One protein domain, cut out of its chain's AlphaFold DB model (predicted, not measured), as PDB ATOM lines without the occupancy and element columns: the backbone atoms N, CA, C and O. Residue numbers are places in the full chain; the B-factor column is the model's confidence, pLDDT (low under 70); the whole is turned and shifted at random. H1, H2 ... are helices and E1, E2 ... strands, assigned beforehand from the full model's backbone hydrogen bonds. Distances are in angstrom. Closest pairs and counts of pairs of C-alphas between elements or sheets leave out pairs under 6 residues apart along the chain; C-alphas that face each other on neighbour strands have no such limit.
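What this domain is: This is residues 2 to 67 of the 70 residues of an uncharacterized protein of Schaedlerella arabinosiphila (UniProt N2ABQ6). An open, drawn-out model without a single core: helices H1 and H2 meet near their ends in a corner, H2 leads straight into a small two-stranded hairpin, E1 and E2, and from there an outstretched link carries the backbone away to a separate far arm, made of the short helix H3 and the helix H4. Residues 46 to 51 of that link stand free, and so do most of H1 and H4. The printed part has 66 residues with four named helices and two named strands, in the order H1, H2, E1, E2, H3, H4; the sheet, E1 - E2, is antiparallel, and the class is mostly helix. The whole is extended, with a radius of gyration of the C-alphas of 20.2 A and spans of 54 by 37 by 27 A, the far arm making the length.

How they stand to each other: H1, residues 3 to 12, and H2, residues 17 to 30, are close but not clearly touching; their closest C-alphas, those of Leu 12 and Leu 20, are 7.6 A apart. They run opposite ways at a steep tilt of 56 degrees. A tight link with no residue between them joins H2 to E1, residues 31 to 33. E1 and E2, residues 39 to 41, form a hairpin of antiparallel strands, with 136 degrees between their directions. N 32 and O 40 are within hydrogen-bond range at 2.9 A, as are N 40 and O 32 at 2.9 A. The closest C-alphas of H2 and E2 are those of Leu 30 and Trp 41, 5.5 A apart. H3, residues 52 to 55, and H4, residues 57 to 67, are close but not clearly touching, and their closest C-alphas, those of Arg 53 and Tyr 60, are 6.4 A apart. H1 and H2 are both apart from H3 and H4. Every O i to N i+4 pair is within hydrogen-bond range in H1 and H4, and 9 of 10 are in H2; H3 is too short for such a pair.

Where its parts are: H1 begins at C-alpha 3, (6.113, 6.821, -7.509), and measures 14.6 A from first to last C-alpha. H2 measures 20.3 A and ends at C-alpha 30, (16.898, -14.805, -4.042). E1 measures 6.7 A and E2 7.0 A. H3 measures 5.1 A. H4 measures 15.6 A and ends at C-alpha 67, (15.124, -26.567, -46.490).

The domain as a whole: The two C-alphas farthest apart are those of Gly 37 and Tyr 67, at 54.9 A. The printed part has no cut. No link is long; E2 to H3, with 10 residues between them, is short but not tight. The mean pLDDT of the printed part is 77.7, and residue 45, residues 48 to 60 and residue 67 are under 70.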
ATOM      1  N   THR A   2       8.645   7.007  -3.302       85.56
ATOM      2  CA  THR A   2       8.797   7.209  -4.761       85.56
ATOM      3  C   THR A   2       7.558   6.702  -5.508       85.56
ATOM      4  O   THR A   2       6.863   5.821  -5.000       85.56
ATOM      5  N   ALA A   3       7.271   7.235  -6.703       84.88
ATOM      6  CA  ALA A   3       6.113   6.821  -7.509       84.88
ATOM      7  C   ALA A   3       6.112   5.306  -7.794       84.88
ATOM      8  O   ALA A   3       5.088   4.652  -7.623       84.88
ATOM      9  N   LEU A   4       7.291   4.749  -8.092       83.44
ATOM     10  CA  LEU A   4       7.503   3.313  -8.291       83.44
ATOM     11  C   LEU A   4       7.192   2.481  -7.036       83.44
ATOM     12  O   LEU A   4       6.578   1.424  -7.120       83.44
ATOM     13  N   ARG A   5       7.582   2.961  -5.846       79.62
ATOM     14  CA  ARG A   5       7.251   2.262  -4.594       79.62
ATOM     15  C   ARG A   5       5.745   2.243  -4.348       79.62
ATOM     16  O   ARG A   5       5.228   1.250  -3.858       79.62
ATOM     17  N   ARG A   6       5.037   3.323  -4.691       84.38
ATOM     18  CA  ARG A   6       3.582   3.408  -4.513       84.38
ATOM     19  C   ARG A   6       2.828   2.470  -5.461       84.38
ATOM     20  O   ARG A   6       1.871   1.846  -5.021       84.38
ATOM     21  N   SER A   7       3.257   2.359  -6.720       87.44
ATOM     22  CA  SER A   7       2.636   1.433  -7.676       87.44
ATOM     23  C   SER A   7       2.857  -0.026  -7.277       87.44
ATOM     24  O   SER A   7       1.899  -0.787  -7.244       87.44
ATOM     25  N   ALA A   8       4.080  -0.387  -6.874       85.50
ATOM     26  CA  ALA A   8       4.396  -1.745  -6.436       85.50
ATOM     27  C   ALA A   8       3.587  -2.172  -5.197       85.50
ATOM     28  O   ALA A   8       3.090  -3.292  -5.142       85.50
ATOM     29  N   ILE A   9       3.402  -1.277  -4.219       88.00
ATOM     30  CA  ILE A   9       2.578  -1.562  -3.032       88.00
ATOM     31  C   ILE A   9       1.114  -1.791  -3.425       88.00
ATOM     32  O   ILE A   9       0.520  -2.771  -2.991       88.00
ATOM     33  N   ALA A  10       0.553  -0.943  -4.291       89.62
ATOM     34  CA  ALA A  10      -0.833  -1.083  -4.739       89.62
ATOM     35  C   ALA A  10      -1.082  -2.379  -5.534       89.62
ATOM     36  O   ALA A  10      -2.194  -2.905  -5.531       89.62
ATOM     37  N   GLU A  11      -0.069  -2.894  -6.233       89.06
ATOM     38  CA  GLU A  11      -0.142  -4.201  -6.892       89.06
ATOM     39  C   GLU A  11      -0.080  -5.350  -5.884       89.06
ATOM     40  O   GLU A  11      -0.893  -6.266  -5.974       89.06
ATOM     41  N   LEU A  12       0.813  -5.275  -4.892       86.75
ATOM     42  CA  LEU A  12       0.925  -6.282  -3.832       86.75
ATOM     43  C   LEU A  12      -0.334  -6.357  -2.956       86.75
ATOM     44  O   LEU A  12      -0.745  -7.452  -2.592       86.75
ATOM     45  N   GLU A  13      -0.997  -5.235  -2.677       88.94
ATOM     46  CA  GLU A  13      -2.263  -5.194  -1.921       88.94
ATOM     47  C   GLU A  13      -3.420  -5.923  -2.625       88.94
ATOM     48  O   GLU A  13      -4.385  -6.328  -1.981       88.94
ATOM     49  N   ARG A  14      -3.342  -6.104  -3.949       90.81
ATOM     50  CA  ARG A  14      -4.346  -6.845  -4.732       90.81
ATOM     51  C   ARG A  14      -4.070  -8.346  -4.780       90.81
ATOM     52  O   ARG A  14      -4.901  -9.097  -5.295       90.81
ATOM     53  N   VAL A  15      -2.907  -8.786  -4.307       89.06
ATOM     54  CA  VAL A  15      -2.532 -10.198  -4.286       89.06
ATOM     55  C   VAL A  15      -3.190 -10.860  -3.072       89.06
ATOM     56  O   VAL A  15      -3.094 -10.332  -1.965       89.06
ATOM     57  N   PRO A  16      -3.858 -12.012  -3.245       90.00
ATOM     58  CA  PRO A  16      -4.432 -12.729  -2.116       90.00
ATOM     59  C   PRO A  16      -3.336 -13.259  -1.173       90.00
ATOM     60  O   PRO A  16      -2.202 -13.528  -1.576       90.00
ATOM     61  N   GLU A  17      -3.671 -13.358   0.112       84.94
ATOM     62  CA  GLU A  17      -2.708 -13.560   1.205       84.94
ATOM     63  C   GLU A  17      -1.943 -14.892   1.114       84.94
ATOM     64  O   GLU A  17      -0.749 -14.961   1.418       84.94
ATOM     65  N   ASP A  18      -2.592 -15.928   0.583       86.31
ATOM     66  CA  ASP A  18      -1.999 -17.231   0.273       86.31
ATOM     67  C   ASP A  18      -0.816 -17.121  -0.706       86.31
ATOM     68  O   ASP A  18       0.204 -17.799  -0.554       86.31
ATOM     69  N   LYS A  19      -0.913 -16.217  -1.686       86.94
ATOM     70  CA  LYS A  19       0.135 -15.954  -2.679       86.94
ATOM     71  C   LYS A  19       1.189 -14.978  -2.174       86.94
ATOM     72  O   LYS A  19       2.348 -15.101  -2.568       86.94
ATOM     73  N   LEU A  20       0.832 -14.052  -1.282       87.00
ATOM     74  CA  LEU A  20       1.800 -13.154  -0.644       87.00
ATOM     75  C   LEU A  20       2.867 -13.941   0.124       87.00
ATOM     76  O   LEU A  20       4.055 -13.636   0.005       87.00
ATOM     77  N   GLY A  21       2.472 -15.005   0.832       87.56
ATOM     78  CA  GLY A  21       3.415 -15.903   1.502       87.56
ATOM     79  C   GLY A  21       4.425 -16.534   0.536       87.56
ATOM     80  O   GLY A  21       5.627 -16.535   0.807       87.56
ATOM     81  N   ALA A  22       3.959 -17.001  -0.627       86.88
ATOM     82  CA  ALA A  22       4.824 -17.565  -1.662       86.88
ATOM     83  C   ALA A  22       5.786 -16.520  -2.251       86.88
ATOM     84  O   ALA A  22       6.966 -16.814  -2.440       86.88
ATOM     85  N   ILE A  23       5.319 -15.288  -2.480       85.88
ATOM     86  CA  ILE A  23       6.149 -14.181  -2.979       85.88
ATOM     87  C   ILE A  23       7.247 -13.826  -1.971       85.88
ATOM     88  O   ILE A  23       8.404 -13.683  -2.355       85.88
ATOM     89  N   ILE A  24       6.924 -13.731  -0.680       86.31
ATOM     90  CA  ILE A  24       7.912 -13.431   0.368       86.31
ATOM     91  C   ILE A  24       8.959 -14.546   0.462       86.31
ATOM     92  O   ILE A  24      10.156 -14.269   0.521       86.31
ATOM     93  N   GLN A  25       8.527 -15.810   0.442       84.69
ATOM     94  CA  GLN A  25       9.448 -16.948   0.440       84.69
ATOM     95  C   GLN A  25      10.349 -16.949  -0.797       84.69
ATOM     96  O   GLN A  25      11.536 -17.240  -0.685       84.69
ATOM     97  N   PHE A  26       9.801 -16.604  -1.961       84.38
ATOM     98  CA  PHE A  26      10.555 -16.485  -3.199       84.38
ATOM     99  C   PHE A  26      11.617 -15.384  -3.113       84.38
ATOM    100  O   PHE A  26      12.788 -15.656  -3.342       84.38
ATOM    101  N   ILE A  27      11.240 -14.180  -2.675       84.75
ATOM    102  CA  ILE A  27      12.160 -13.048  -2.479       84.75
ATOM    103  C   ILE A  27      13.287 -13.416  -1.504       84.75
ATOM    104  O   ILE A  27      14.449 -13.137  -1.780       84.75
ATOM    105  N   ASN A  28      12.973 -14.090  -0.395       84.62
ATOM    106  CA  ASN A  28      13.988 -14.509   0.574       84.62
ATOM    107  C   ASN A  28      14.969 -15.545   0.008       84.62
ATOM    108  O   ASN A  28      16.128 -15.539   0.405       84.62
ATOM    109  N   LYS A  29      14.537 -16.414  -0.916       83.12
ATOM    110  CA  LYS A  29      15.425 -17.377  -1.590       83.12
ATOM    111  C   LYS A  29      16.398 -16.718  -2.566       83.12
ATOM    112  O   LYS A  29      17.469 -17.265  -2.788       83.12
ATOM    113  N   LEU A  30      16.031 -15.572  -3.139       83.06
ATOM    114  CA  LEU A  30      16.898 -14.805  -4.042       83.06
ATOM    115  C   LEU A  30      17.998 -14.045  -3.298       83.06
ATOM    116  O   LEU A  30      18.935 -13.550  -3.919       83.06
ATOM    117  N   LEU A  31      17.866 -13.902  -1.979       84.38
ATOM    118  CA  LEU A  31      18.853 -13.234  -1.154       84.38
ATOM    119  C   LEU A  31      19.983 -14.219  -0.842       84.38
ATOM    120  O   LEU A  31      19.839 -15.093   0.011       84.38
ATOM    121  N   VAL A  32      21.104 -14.071  -1.537       79.81
ATOM    122  CA  VAL A  32      22.301 -14.888  -1.332       79.81
ATOM    123  C   VAL A  32      23.299 -14.096  -0.492       79.81
ATOM    124  O   VAL A  32      23.439 -12.878  -0.634       79.81
ATOM    125  N   GLU A  33      23.961 -14.778   0.434       76.94
ATOM    126  CA  GLU A  33      25.054 -14.212   1.216       76.94
ATOM    127  C   GLU A  33      26.366 -14.544   0.506       76.94
ATOM    128  O   GLU A  33      26.679 -15.713   0.295       76.94
ATOM    129  N   ASP A  34      27.083 -13.511   0.070       72.06
ATOM    130  CA  ASP A  34      28.415 -13.658  -0.515       72.06
ATOM    131  C   ASP A  34      29.442 -14.025   0.575       72.06
ATOM    132  O   ASP A  34      29.228 -13.724   1.752       72.06
ATOM    133  N   ASP A  35      30.591 -14.591   0.195       71.88
ATOM    134  CA  ASP A  35      31.676 -15.024   1.101       71.88
ATOM    135  C   ASP A  35      32.222 -13.878   1.982       71.88
ATOM    136  O   ASP A  35      32.882 -14.095   2.998       71.88
ATOM    137  N   THR A  36      31.917 -12.630   1.618       76.06
ATOM    138  CA  THR A  36      32.227 -11.413   2.379       76.06
ATOM    139  C   THR A  36      31.155 -11.014   3.409       76.06
ATOM    140  O   THR A  36      31.278  -9.965   4.048       76.06
ATOM    141  N   GLY A  37      30.099 -11.818   3.588       73.69
ATOM    142  CA  GLY A  37      28.956 -11.543   4.474       73.69
ATOM    143  C   GLY A  37      27.986 -10.494   3.920       73.69
ATOM    144  O   GLY A  37      27.179  -9.912   4.652       73.69
ATOM    145  N   LYS A  38      28.086 -10.179   2.624       78.00
ATOM    146  CA  LYS A  38      27.264  -9.157   1.975       78.00
ATOM    147  C   LYS A  38      26.034  -9.807   1.352       78.00
ATOM    148  O   LYS A  38      26.145 -10.711   0.529       78.00
ATOM    149  N   LYS A  39      24.848  -9.316   1.719       78.44
ATOM    150  CA  LYS A  39      23.576  -9.762   1.133       78.44
ATOM    151  C   LYS A  39      23.433  -9.196  -0.277       78.44
ATOM    152  O   LYS A  39      23.316  -7.979  -0.443       78.44
ATOM    153  N   THR A  40      23.451 -10.075  -1.268       80.75
ATOM    154  CA  THR A  40      23.257  -9.769  -2.685       80.75
ATOM    155  C   THR A  40      22.008 -10.476  -3.211       80.75
ATOM    156  O   THR A  40      21.497 -11.408  -2.593       80.75
ATOM    157  N   TRP A  41      21.470  -9.986  -4.323       83.81
ATOM    158  CA  TRP A  41      20.326 -10.592  -4.997       83.81
ATOM    159  C   TRP A  41      20.836 -11.433  -6.165       83.81
ATOM    160  O   TRP A  41      21.465 -10.887  -7.070       83.81
ATOM    161  N   ASP A  42      20.562 -12.735  -6.151       79.69
ATOM    162  CA  ASP A  42      20.835 -13.625  -7.279       79.69
ATOM    163  C   ASP A  42      19.733 -13.460  -8.333       79.69
ATOM    164  O   ASP A  42      18.640 -14.021  -8.230       79.69
ATOM    165  N   LEU A  43      20.008 -12.609  -9.323       80.12
ATOM    166  CA  LEU A  43      19.107 -12.349 -10.445       80.12
ATOM    167  C   LEU A  43      19.422 -13.221 -11.668       80.12
ATOM    168  O   LEU A  43      18.653 -13.207 -12.632       80.12
ATOM    169  N   ASP A  44      20.506 -13.998 -11.627       75.75
ATOM    170  CA  ASP A  44      20.939 -14.832 -12.750       75.75
ATOM    171  C   ASP A  44      19.940 -15.966 -13.009       75.75
ATOM    172  O   ASP A  44      19.774 -16.411 -14.143       75.75
ATOM    173  N   GLN A  45      19.157 -16.344 -11.995       68.25
ATOM    174  CA  GLN A  45      18.045 -17.294 -12.115       68.25
ATOM    175  C   GLN A  45      16.919 -16.823 -13.054       68.25
ATOM    176  O   GLN A  45      16.131 -17.643 -13.526       68.25
ATOM    177  N   PHE A  46      16.823 -15.520 -13.340       71.62
ATOM    178  CA  PHE A  46      15.860 -14.969 -14.303       71.62
ATOM    179  C   PHE A  46      16.446 -14.791 -15.701       71.62
ATOM    180  O   PHE A  46      15.700 -14.534 -16.651       71.62
ATOM    181  N   VAL A  47      17.768 -14.902 -15.839       73.69
ATOM    182  CA  VAL A  47      18.428 -14.822 -17.134       73.69
ATOM    183  C   VAL A  47      18.168 -16.135 -17.850       73.69
ATOM    184  O   VAL A  47      18.691 -17.190 -17.501       73.69
ATOM    185  N   MET A  48      17.314 -16.074 -18.868       65.69
ATOM    186  CA  MET A  48      17.079 -17.226 -19.723       65.69
ATOM    187  C   MET A  48      18.411 -17.605 -20.388       65.69
ATOM    188  O   MET A  48      19.046 -16.725 -20.983       65.69
ATOM    189  N   PRO A  49      18.853 -18.875 -20.317       64.94
ATOM    190  CA  PRO A  49      20.046 -19.280 -21.035       64.94
ATOM    191  C   PRO A  49      19.820 -19.006 -22.527       64.94
ATOM    192  O   PRO A  49      18.713 -19.237 -23.032       64.94
ATOM    193  N   PRO A  50      20.830 -18.495 -23.249       68.62
ATOM    194  CA  PRO A  50      20.694 -18.268 -24.675       68.62
ATOM    195  C   PRO A  50      20.341 -19.598 -25.336       68.62
ATOM    196  O   PRO A  50      21.123 -20.546 -25.293       68.62
ATOM    197  N   THR A  51      19.134 -19.670 -25.905       65.00
ATOM    198  CA  THR A  51      18.677 -20.849 -26.654       65.00
ATOM    199  C   THR A  51      19.693 -21.189 -27.749       65.00
ATOM    200  O   THR A  51      20.342 -20.284 -28.276       65.00
ATOM    201  N   GLU A  52      19.828 -22.462 -28.133       58.25
ATOM    202  CA  GLU A  52      20.745 -22.881 -29.212       58.25
ATOM    203  C   GLU A  52      20.535 -22.061 -30.506       58.25
ATOM    204  O   GLU A  52      21.502 -21.704 -31.180       58.25
ATOM    205  N   ARG A  53      19.287 -21.632 -30.778       51.31
ATOM    206  CA  ARG A  53      18.927 -20.699 -31.871       51.31
ATOM    207  C   ARG A  53      19.612 -19.330 -31.777       51.31
ATOM    208  O   ARG A  53      19.871 -18.721 -32.808       51.31
ATOM    209  N   GLY A  54      19.866 -18.829 -30.570       56.75
ATOM    210  CA  GLY A  54      20.543 -17.552 -30.323       56.75
ATOM    211  C   GLY A  54      22.068 -17.664 -30.300       56.75
ATOM    212  O   GLY A  54      22.746 -16.698 -30.639       56.75
ATOM    213  N   GLN A  55      22.612 -18.832 -29.945       60.66
ATOM    214  CA  GLN A  55      24.062 -19.066 -29.948       60.66
ATOM    215  C   GLN A  55      24.615 -19.314 -31.356       60.66
ATOM    216  O   GLN A  55      25.766 -18.985 -31.622       60.66
ATOM    217  N   ASN A  56      23.802 -19.874 -32.259       64.38
ATOM    218  CA  ASN A  56      24.234 -20.264 -33.600       64.38
ATOM    219  C   ASN A  56      23.247 -19.783 -34.680       64.38
ATOM    220  O   ASN A  56      22.776 -20.551 -35.521       64.38
ATOM    221  N   ALA A  57      22.903 -18.492 -34.629       63.59
ATOM    222  CA  ALA A  57      21.938 -17.871 -35.538       63.59
ATOM    223  C   ALA A  57      22.305 -18.076 -37.021       63.59
ATOM    224  O   ALA A  57      21.425 -18.330 -37.844       63.59
ATOM    225  N   ASP A  58      23.600 -18.055 -37.347       65.06
ATOM    226  CA  ASP A  58      24.102 -18.292 -38.704       65.06
ATOM    227  C   ASP A  58      23.879 -19.735 -39.177       65.06
ATOM    228  O   ASP A  58      23.497 -19.952 -40.331       65.06
ATOM    229  N   ALA A  59      24.064 -20.728 -38.299       68.00
ATOM    230  CA  ALA A  59      23.779 -22.129 -38.613       68.00
ATOM    231  C   ALA A  59      22.275 -22.352 -38.825       68.00
ATOM    232  O   ALA A  59      21.876 -22.971 -39.807       68.00
ATOM    233  N   TYR A  60      21.441 -21.749 -37.975       64.31
ATOM    234  CA  TYR A  60      19.986 -21.822 -38.092       64.31
ATOM    235  C   TYR A  60      19.453 -21.177 -39.386       64.31
ATOM    236  O   TYR A  60      18.599 -21.743 -40.068       64.31
ATOM    237  N   VAL A  61      19.978 -20.009 -39.780       71.12
ATOM    238  CA  VAL A  61      19.616 -19.360 -41.057       71.12
ATOM    239  C   VAL A  61      20.053 -20.206 -42.255       71.12
ATOM    240  O   VAL A  61      19.363 -20.233 -43.277       71.12
ATOM    241  N   ARG A  62      21.190 -20.899 -42.145       72.38
ATOM    242  CA  ARG A  62      21.692 -21.792 -43.192       72.38
ATOM    243  C   ARG A  62      20.789 -23.010 -43.375       72.38
ATOM    244  O   ARG A  62      20.401 -23.279 -44.504       72.38
ATOM    245  N   GLU A  63      20.371 -23.650 -42.284       72.12
ATOM    246  CA  GLU A  63      19.416 -24.765 -42.319       72.12
ATOM    247  C   GLU A  63      18.089 -24.364 -42.977       72.12
ATOM    248  O   GLU A  63      17.619 -25.061 -43.871       72.12
ATOM    249  N   LEU A  64      17.516 -23.207 -42.620       72.75
ATOM    250  CA  LEU A  64      16.279 -22.717 -43.247       72.75
ATOM    251  C   LEU A  64      16.416 -22.516 -44.762       72.75
ATOM    252  O   LEU A  64      15.501 -22.858 -45.504       72.75
ATOM    253  N   ARG A  65      17.550 -21.981 -45.231       71.69
ATOM    254  CA  ARG A  65      17.808 -21.798 -46.670       71.69
ATOM    255  C   ARG A  65      17.978 -23.113 -47.414       71.69
ATOM    256  O   ARG A  65      17.652 -23.174 -48.595       71.69
ATOM    257  N   ASP A  66      18.529 -24.124 -46.755       74.69
ATOM    258  CA  ASP A  66      18.720 -25.440 -47.353       74.69
ATOM    259  C   ASP A  66      17.391 -26.214 -47.417       74.69
ATOM    260  O   ASP A  66      17.137 -26.885 -48.415       74.69
ATOM    261  N   TYR A  67      16.494 -26.038 -46.436       69.50
ATOM    262  CA  TYR A  67      15.124 -26.567 -46.490       69.50
ATOM    263  C   TYR A  67      14.249 -25.901 -47.563       69.50
ATOM    264  O   TYR A  67      13.421 -26.580 -48.157       69.50
TER     265      TYR A  67